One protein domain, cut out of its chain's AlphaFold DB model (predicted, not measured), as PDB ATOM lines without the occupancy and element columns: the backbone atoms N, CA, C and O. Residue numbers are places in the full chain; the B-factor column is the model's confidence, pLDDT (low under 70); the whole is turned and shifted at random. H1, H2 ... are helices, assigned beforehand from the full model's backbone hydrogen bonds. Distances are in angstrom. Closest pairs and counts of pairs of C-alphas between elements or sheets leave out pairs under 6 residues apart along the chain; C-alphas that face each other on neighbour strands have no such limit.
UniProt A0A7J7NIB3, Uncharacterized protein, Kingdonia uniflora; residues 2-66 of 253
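Overview. This is residues 2 to 66 of the 253 residues of an uncharacterized protein of Kingdonia uniflora (UniProt A0A7J7NIB3). Four roughly aligned helices make a small bundle, H2 and H4 on opposite sides with H1 and H5 between them; short H3 crosses one end. The 65 printed residues, with helices H1 to H5 in chain order and no named strand, are all helix in class and compact: radius of gyration of the C-alphas 10.7 A, spans 30 by 22 by 21 A.

Arrangement. H2, residues 18 to 30, and H1, residues 3 to 14, form a hairpin, touching at C-alphas Asp 20 and Phe 14, the closest, 5.4 A. H2 touches H5, residues 55 to 64, at a shallow tilt of 17 degrees, the same way. H4, residues 39 to 46, is apart from H2. Every O i to N i+4 pair is within hydrogen-bond range in H1, H3, residues 32 to 37, and H5; H2 has 7 of 9, H4 2 of 4.

Along the chain. H2 spans 19.5 A, H1 16.4 A, H5 14.4 A. C-alpha 3 is at (-36.855, -17.873, -6.763), C-alpha 64 at (-26.309, -13.527, 5.150).

Size, cuts and confidence. The printed part has no cut and no long link; pLDDT is under 70 at eight residues, including 64 to 66.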
ATOM      1  N   ASP A   2     -37.839 -21.572  -9.616       68.62
ATOM      2  CA  ASP A   2     -37.488 -21.409  -8.204       68.62
ATOM      3  C   ASP A   2     -36.886 -20.008  -8.003       68.62
ATOM      4  O   ASP A   2     -36.000 -19.605  -8.755       68.62
ATOM      5  N   SER A   3     -37.343 -19.248  -6.998       73.38
ATOM      6  CA  SER A   3     -36.855 -17.873  -6.763       73.38
ATOM      7  C   SER A   3     -35.336 -17.811  -6.537       73.38
ATOM      8  O   SER A   3     -34.708 -16.793  -6.813       73.38
ATOM      9  N   LEU A   4     -34.739 -18.921  -6.093       73.44
ATOM     10  CA  LEU A   4     -33.298 -19.096  -5.938       73.44
ATOM     11  C   LEU A   4     -32.566 -19.190  -7.293       73.44
ATOM     12  O   LEU A   4     -31.525 -18.570  -7.466       73.44
ATOM     13  N   GLU A   5     -33.120 -19.908  -8.276       78.31
ATOM     14  CA  GLU A   5     -32.548 -20.011  -9.634       78.31
ATOM     15  C   GLU A   5     -32.604 -18.667 -10.363       78.31
ATOM     16  O   GLU A   5     -31.665 -18.283 -11.059       78.31
ATOM     17  N   VAL A   6     -33.689 -17.918 -10.150       80.81
ATOM     18  CA  VAL A   6     -33.840 -16.552 -10.665       80.81
ATOM     19  C   VAL A   6     -32.776 -15.632 -10.065       80.81
ATOM     20  O   VAL A   6     -32.158 -14.851 -10.786       80.81
ATOM     21  N   LEU A   7     -32.503 -15.756  -8.763       80.31
ATOM     22  CA  LEU A   7     -31.442 -14.993  -8.112       80.31
ATOM     23  C   LEU A   7     -30.053 -15.345  -8.667       80.31
ATOM     24  O   LEU A   7     -29.262 -14.441  -8.919       80.31
ATOM     25  N   VAL A   8     -29.766 -16.627  -8.925       82.88
ATOM     26  CA  VAL A   8     -28.506 -17.050  -9.566       82.88
ATOM     27  C   VAL A   8     -28.364 -16.454 -10.961       82.88
ATOM     28  O   VAL A   8     -27.311 -15.903 -11.275       82.88
ATOM     29  N   ALA A   9     -29.421 -16.499 -11.773       83.31
ATOM     30  CA  ALA A   9     -29.416 -15.905 -13.104       83.31
ATOM     31  C   ALA A   9     -29.169 -14.387 -13.055       83.31
ATOM     32  O   ALA A   9     -28.400 -13.860 -13.859       83.31
ATOM     33  N   HIS A  10     -29.752 -13.684 -12.075       83.56
ATOM     34  CA  HIS A  10     -29.486 -12.260 -11.861       83.56
ATOM     35  C   HIS A  10     -28.037 -11.993 -11.443       83.56
ATOM     36  O   HIS A  10     -27.404 -11.098 -11.999       83.56
ATOM     37  N   ILE A  11     -27.486 -12.778 -10.511       83.19
ATOM     38  CA  ILE A  11     -26.076 -12.656 -10.117       83.19
ATOM     39  C   ILE A  11     -25.173 -12.884 -11.336       83.19
ATOM     40  O   ILE A  11     -24.259 -12.099 -11.572       83.19
ATOM     41  N   GLN A  12     -25.442 -13.908 -12.148       84.81
ATOM     42  CA  GLN A  12     -24.653 -14.208 -13.346       84.81
ATOM     43  C   GLN A  12     -24.755 -13.119 -14.422       84.81
ATOM     44  O   GLN A  12     -23.750 -12.770 -15.039       84.81
ATOM     45  N   GLY A  13     -25.945 -12.549 -14.625       83.31
ATOM     46  CA  GLY A  13     -26.169 -11.486 -15.605       83.31
ATOM     47  C   GLY A  13     -25.510 -10.164 -15.211       83.31
ATOM     48  O   GLY A  13     -24.756  -9.585 -15.994       83.31
ATOM     49  N   PHE A  14     -25.749  -9.702 -13.982       81.56
ATOM     50  CA  PHE A  14     -25.351  -8.359 -13.549       81.56
ATOM     51  C   PHE A  14     -23.907  -8.257 -13.051       81.56
ATOM     52  O   PHE A  14     -23.367  -7.157 -12.979       81.56
ATOM     53  N   SER A  15     -23.239  -9.370 -12.740       81.00
ATOM     54  CA  SER A  15     -21.867  -9.316 -12.213       81.00
ATOM     55  C   SER A  15     -20.793  -9.019 -13.271       81.00
ATOM     56  O   SER A  15     -19.626  -8.831 -12.937       81.00
ATOM     57  N   SER A  16     -21.170  -8.957 -14.551       74.12
ATOM     58  CA  SER A  16     -20.258  -8.642 -15.658       74.12
ATOM     59  C   SER A  16     -20.022  -7.135 -15.861       74.12
ATOM     60  O   SER A  16     -18.988  -6.758 -16.411       74.12
ATOM     61  N   ASN A  17     -20.922  -6.272 -15.368       77.44
ATOM     62  CA  ASN A  17     -20.899  -4.826 -15.598       77.44
ATOM     63  C   ASN A  17     -20.872  -4.030 -14.288       77.44
ATOM     64  O   ASN A  17     -21.711  -4.213 -13.411       77.44
ATOM     65  N   PHE A  18     -19.970  -3.051 -14.188       68.25
ATOM     66  CA  PHE A  18     -19.817  -2.229 -12.982       68.25
ATOM     67  C   PHE A  18     -21.053  -1.372 -12.652       68.25
ATOM     68  O   PHE A  18     -21.398  -1.208 -11.485       68.25
ATOM     69  N   ASN A  19     -21.750  -0.856 -13.669       74.50
ATOM     70  CA  ASN A  19     -22.945  -0.025 -13.472       74.50
ATOM     71  C   ASN A  19     -24.109  -0.823 -12.862       74.50
ATOM     72  O   ASN A  19     -24.865  -0.298 -12.040       74.50
ATOM     73  N   ASP A  20     -24.188  -2.111 -13.195       81.56
ATOM     74  CA  ASP A  20     -25.254  -3.009 -12.762       81.56
ATOM     75  C   ASP A  20     -25.013  -3.572 -11.350       81.56
ATOM     76  O   ASP A  20     -25.943  -4.069 -10.715       81.56
ATOM     77  N   LEU A  21     -23.796  -3.435 -10.800       78.62
ATOM     78  CA  LEU A  21     -23.465  -3.891  -9.441       78.62
ATOM     79  C   LEU A  21     -24.286  -3.180  -8.365       78.62
ATOM     80  O   LEU A  21     -24.663  -3.793  -7.367       78.62
ATOM     81  N   SER A  22     -24.584  -1.894  -8.563       80.12
ATOM     82  CA  SER A  22     -25.427  -1.127  -7.640       80.12
ATOM     83  C   SER A  22     -26.857  -1.681  -7.594       80.12
ATOM     84  O   SER A  22     -27.440  -1.838  -6.517       80.12
ATOM     85  N   HIS A  23     -27.386  -2.068  -8.757       82.31
ATOM     86  CA  HIS A  23     -28.688  -2.707  -8.882       82.31
ATOM     87  C   HIS A  23     -28.675  -4.119  -8.286       82.31
ATOM     88  O   HIS A  23     -29.541  -4.450  -7.474       82.31
ATOM     89  N   LEU A  24     -27.645  -4.912  -8.588       82.50
ATOM     90  CA  LEU A  24     -27.455  -6.243  -8.019       82.50
ATOM     91  C   LEU A  24     -27.387  -6.204  -6.487       82.50
ATOM     92  O   LEU A  24     -28.046  -7.000  -5.829       82.50
ATOM     93  N   HIS A  25     -26.658  -5.247  -5.909       81.00
ATOM     94  CA  HIS A  25     -26.599  -5.060  -4.460       81.00
ATOM     95  C   HIS A  25     -27.984  -4.760  -3.862       81.00
ATOM     96  O   HIS A  25     -28.346  -5.320  -2.828       81.00
ATOM     97  N   SER A  26     -28.789  -3.919  -4.521       82.50
ATOM     98  CA  SER A  26     -30.153  -3.630  -4.062       82.50
ATOM     99  C   SER A  26     -31.068  -4.863  -4.100       82.50
ATOM    100  O   SER A  26     -31.821  -5.086  -3.153       82.50
ATOM    101  N   LEU A  27     -30.949  -5.699  -5.140       81.56
ATOM    102  CA  LEU A  27     -31.697  -6.952  -5.280       81.56
ATOM    103  C   LEU A  27     -31.276  -7.984  -4.230       81.56
ATOM    104  O   LEU A  27     -32.127  -8.601  -3.594       81.56
ATOM    105  N   LEU A  28     -29.968  -8.130  -4.012       80.50
ATOM    106  CA  LEU A  28     -29.417  -9.015  -2.989       80.50
ATOM    107  C   LEU A  28     -29.934  -8.626  -1.603       80.50
ATOM    108  O   LEU A  28     -30.476  -9.476  -0.897       80.50
ATOM    109  N   LYS A  29     -29.901  -7.329  -1.277       82.06
ATOM    110  CA  LYS A  29     -30.425  -6.792  -0.016       82.06
ATOM    111  C   LYS A  29     -31.918  -7.060   0.180       82.06
ATOM    112  O   LYS A  29     -32.343  -7.368   1.284       82.06
ATOM    113  N   GLN A  30     -32.720  -6.990  -0.882       83.75
ATOM    114  CA  GLN A  30     -34.144  -7.346  -0.815       83.75
ATOM    115  C   GLN A  30     -34.376  -8.850  -0.613       83.75
ATOM    116  O   GLN A  30     -35.397  -9.245  -0.056       83.75
ATOM    117  N   SER A  31     -33.441  -9.690  -1.057       77.81
ATOM    118  CA  SER A  31     -33.516 -11.150  -0.924       77.81
ATOM    119  C   SER A  31     -32.889 -11.708   0.363       77.81
ATOM    120  O   SER A  31     -32.929 -12.917   0.572       77.81
ATOM    121  N   GLU A  32     -32.333 -10.859   1.232       75.38
ATOM    122  CA  GLU A  32     -31.568 -11.253   2.426       75.38
ATOM    123  C   GLU A  32     -32.333 -12.213   3.350       75.38
ATOM    124  O   GLU A  32     -31.849 -13.304   3.664       75.38
ATOM    125  N   ASP A  33     -33.559 -11.855   3.733       72.94
ATOM    126  CA  ASP A  33     -34.380 -12.670   4.636       72.94
ATOM    127  C   ASP A  33     -34.782 -14.015   4.005       72.94
ATOM    128  O   ASP A  33     -34.892 -15.038   4.686       72.94
ATOM    129  N   TYR A  34     -34.943 -14.044   2.678       74.69
ATOM    130  CA  TYR A  34     -35.237 -15.266   1.930       74.69
ATOM    131  C   TYR A  34     -34.029 -16.210   1.873       74.69
ATOM    132  O   TYR A  34     -34.178 -17.421   2.048       74.69
ATOM    133  N   LEU A  35     -32.827 -15.661   1.669       70.75
ATOM    134  CA  LEU A  35     -31.576 -16.422   1.665       70.75
ATOM    135  C   LEU A  35     -31.295 -17.050   3.030       70.75
ATOM    136  O   LEU A  35     -30.912 -18.219   3.094       70.75
ATOM    137  N   ARG A  36     -31.578 -16.314   4.112       71.19
ATOM    138  CA  ARG A  36     -31.517 -16.828   5.487       71.19
ATOM    139  C   ARG A  36     -32.423 -18.036   5.692       71.19
ATOM    140  O   ARG A  36     -31.987 -19.049   6.229       71.19
ATOM    141  N   TYR A  37     -33.663 -17.968   5.208       73.94
ATOM    142  CA  TYR A  37     -34.621 -19.068   5.341       73.94
ATOM    143  C   TYR A  37     -34.250 -20.304   4.502       73.94
ATOM    144  O   TYR A  37     -34.560 -21.434   4.877       73.94
ATOM    145  N   GLN A  38     -33.559 -20.116   3.373       73.38
ATOM    146  CA  GLN A  38     -33.140 -21.198   2.473       73.38
ATOM    147  C   GLN A  38     -31.660 -21.593   2.602       73.38
ATOM    148  O   GLN A  38     -31.102 -22.174   1.667       73.38
ATOM    149  N   ALA A  39     -31.032 -21.359   3.760       66.56
ATOM    150  CA  ALA A  39     -29.601 -21.594   3.981       66.56
ATOM    151  C   ALA A  39     -29.109 -22.991   3.541       66.56
ATOM    152  O   ALA A  39     -28.038 -23.128   2.954       66.56
ATOM    153  N   ASN A  40     -29.935 -24.027   3.715       68.31
ATOM    154  CA  ASN A  40     -29.617 -25.407   3.321       68.31
ATOM    155  C   ASN A  40     -29.392 -25.594   1.804       68.31
ATOM    156  O   ASN A  40     -28.745 -26.554   1.393       68.31
ATOM    157  N   ARG A  41     -29.924 -24.700   0.959       72.94
ATOM    158  CA  ARG A  41     -29.791 -24.738  -0.511       72.94
ATOM    159  C   ARG A  41     -28.705 -23.790  -1.038       72.94
ATOM    160  O   ARG A  41     -28.372 -23.847  -2.225       72.94
ATOM    161  N   LEU A  42     -28.108 -22.961  -0.176       71.06
ATOM    162  CA  LEU A  42     -27.049 -22.021  -0.561       71.06
ATOM    163  C   LEU A  42     -25.793 -22.737  -1.065       71.06
ATOM    164  O   LEU A  42     -25.172 -22.282  -2.023       71.06
ATOM    165  N   ALA A  43     -25.465 -23.903  -0.501       65.69
ATOM    166  CA  ALA A  43     -24.321 -24.697  -0.948       65.69
ATOM    167  C   ALA A  43     -24.435 -25.112  -2.430       65.69
ATOM    168  O   ALA A  43     -23.453 -25.043  -3.168       65.69
ATOM    169  N   SER A  44     -25.638 -25.484  -2.897       72.44
ATOM    170  CA  SER A  44     -25.856 -25.818  -4.313       72.44
ATOM    171  C   SER A  44     -25.805 -24.597  -5.231       72.44
ATOM    172  O   SER A  44     -25.378 -24.716  -6.376       72.44
ATOM    173  N   VAL A  45     -26.198 -23.425  -4.725       73.81
ATOM    174  CA  VAL A  45     -26.133 -22.154  -5.458       73.81
ATOM    175  C   VAL A  45     -24.694 -21.697  -5.651       73.81
ATOM    176  O   VAL A  45     -24.311 -21.338  -6.759       73.81
ATOM    177  N   LEU A  46     -23.872 -21.764  -4.602       71.12
ATOM    178  CA  LEU A  46     -22.459 -21.391  -4.682       71.12
ATOM    179  C   LEU A  46     -21.686 -22.261  -5.672       71.12
ATOM    180  O   LEU A  46     -20.812 -21.756  -6.364       71.12
ATOM    181  N   GLY A  47     -22.054 -23.536  -5.818       71.19
ATOM    182  CA  GLY A  47     -21.480 -24.397  -6.854       71.19
ATOM    183  C   GLY A  47     -21.728 -23.909  -8.291       71.19
ATOM    184  O   GLY A  47     -20.982 -24.286  -9.191       71.19
ATOM    185  N   GLN A  48     -22.746 -23.071  -8.516       79.12
ATOM    186  CA  GLN A  48     -23.077 -22.482  -9.822       79.12
ATOM    187  C   GLN A  48     -22.474 -21.083 -10.022       79.12
ATOM    188  O   GLN A  48     -22.522 -20.536 -11.128       79.12
ATOM    189  N   LEU A  49     -21.919 -20.484  -8.966       79.94
ATOM    190  CA  LEU A  49     -21.348 -19.145  -8.990       79.94
ATOM    191  C   LEU A  49     -19.824 -19.224  -9.011       79.94
ATOM    192  O   LEU A  49     -19.188 -19.733  -8.100       79.94
ATOM    193  N   ASP A  50     -19.221 -18.649 -10.045       74.56
ATOM    194  CA  ASP A  50     -17.773 -18.436 -10.115       74.56
ATOM    195  C   ASP A  50     -17.344 -17.294  -9.159       74.56
ATOM    196  O   ASP A  50     -17.782 -16.162  -9.377       74.56
ATOM    197  N   PRO A  51     -16.503 -17.532  -8.132       74.38
ATOM    198  CA  PRO A  51     -16.039 -16.504  -7.191       74.38
ATOM    199  C   PRO A  51     -15.227 -15.373  -7.816       74.38
ATOM    200  O   PRO A  51     -15.273 -14.252  -7.310       74.38
ATOM    201  N   SER A  52     -14.542 -15.632  -8.931       73.06
ATOM    202  CA  SER A  52     -13.800 -14.602  -9.660       73.06
ATOM    203  C   SER A  52     -14.728 -13.653 -10.419       73.06
ATOM    204  O   SER A  52     -14.430 -12.468 -10.544       73.06
ATOM    205  N   LYS A  53     -15.865 -14.154 -10.916       78.12
ATOM    206  CA  LYS A  53     -16.820 -13.359 -11.711       78.12
ATOM    207  C   LYS A  53     -17.965 -12.790 -10.891       78.12
ATOM    208  O   LYS A  53     -18.452 -11.719 -11.220       78.12
ATOM    209  N   HIS A  54     -18.383 -13.489  -9.839       83.94
ATOM    210  CA  HIS A  54     -19.568 -13.204  -9.028       83.94
ATOM    211  C   HIS A  54     -19.195 -12.848  -7.587       83.94
ATOM    212  O   HIS A  54     -19.831 -13.304  -6.636       83.94
ATOM    213  N   SER A  55     -18.123 -12.077  -7.408       78.81
ATOM    214  CA  SER A  55     -17.543 -11.767  -6.096       78.81
ATOM    215  C   SER A  55     -18.548 -11.123  -5.135       78.81
ATOM    216  O   SER A  55     -18.621 -11.536  -3.980       78.81
ATOM    217  N   LEU A  56     -19.381 -10.190  -5.617       76.81
ATOM    218  CA  LEU A  56     -20.420  -9.531  -4.816       76.81
ATOM    219  C   LEU A  56     -21.501 -10.513  -4.343       76.81
ATOM    220  O   LEU A  56     -21.855 -10.515  -3.167       76.81
ATOM    221  N   GLY A  57     -21.994 -11.372  -5.240       79.00
ATOM    222  CA  GLY A  57     -22.996 -12.386  -4.899       79.00
ATOM    223  C   GLY A  57     -22.459 -13.406  -3.896       79.00
ATOM    224  O   GLY A  57     -23.132 -13.719  -2.920       79.00
ATOM    225  N   ASN A  58     -21.217 -13.865  -4.081       76.56
ATOM    226  CA  ASN A  58     -20.565 -14.776  -3.140       76.56
ATOM    227  C   ASN A  58     -20.352 -14.128  -1.765       76.56
ATOM    228  O   ASN A  58     -20.662 -14.751  -0.756       76.56
ATOM    229  N   LEU A  59     -19.867 -12.881  -1.710       75.94
ATOM    230  CA  LEU A  59     -19.695 -12.147  -0.449       75.94
ATOM    231  C   LEU A  59     -21.020 -11.974   0.295       75.94
ATOM    232  O   LEU A  59     -21.077 -12.230   1.492       75.94
ATOM    233  N   PHE A  60     -22.086 -11.611  -0.416       75.19
ATOM    234  CA  PHE A  60     -23.399 -11.413   0.188       75.19
ATOM    235  C   PHE A  60     -24.006 -12.725   0.709       75.19
ATOM    236  O   PHE A  60     -24.547 -12.784   1.810       75.19
ATOM    237  N   ILE A  61     -23.870 -13.819  -0.045       73.69
ATOM    238  CA  ILE A  61     -24.310 -15.147   0.406       73.69
ATOM    239  C   ILE A  61     -23.533 -15.587   1.660       73.69
ATOM    240  O   ILE A  61     -24.112 -16.201   2.553       73.69
ATOM    241  N   LEU A  62     -22.243 -15.249   1.757       70.56
ATOM    242  CA  LEU A  62     -21.431 -15.523   2.947       70.56
ATOM    243  C   LEU A  62     -21.806 -14.644   4.151       70.56
ATOM    244  O   LEU A  62     -21.716 -15.110   5.280       70.56
ATOM    245  N   GLU A  63     -22.220 -13.396   3.924       70.12
ATOM    246  CA  GLU A  63     -22.619 -12.448   4.977       70.12
ATOM    247  C   GLU A  63     -24.006 -12.755   5.564       70.12
ATOM    248  O   GLU A  63     -24.266 -12.491   6.735       70.12
ATOM    249  N   THR A  64     -24.904 -13.329   4.762       64.75
ATOM    250  CA  THR A  64     -26.309 -13.527   5.150       64.75
ATOM    251  C   THR A  64     -26.587 -14.811   5.930       64.75
ATOM    252  O   THR A  64     -27.657 -14.907   6.527       64.75
ATOM    253  N   GLY A  65     -25.673 -15.783   5.951       57.00
ATOM    254  CA  GLY A  65     -25.907 -17.099   6.557       57.00
ATOM    255  C   GLY A  65     -25.772 -17.161   8.086       57.00
ATOM    256  O   GLY A  65     -25.287 -16.236   8.732       57.00
ATOM    257  N   ASP A  66     -26.157 -18.309   8.650       55.25
ATOM    258  CA  ASP A  66     -25.945 -18.683  10.055       55.25
ATOM    259  C   ASP A  66     -24.758 -19.670  10.170       55.25
ATOM    260  O   ASP A  66     -24.598 -20.567   9.329       55.25
TER     261      ASP A  66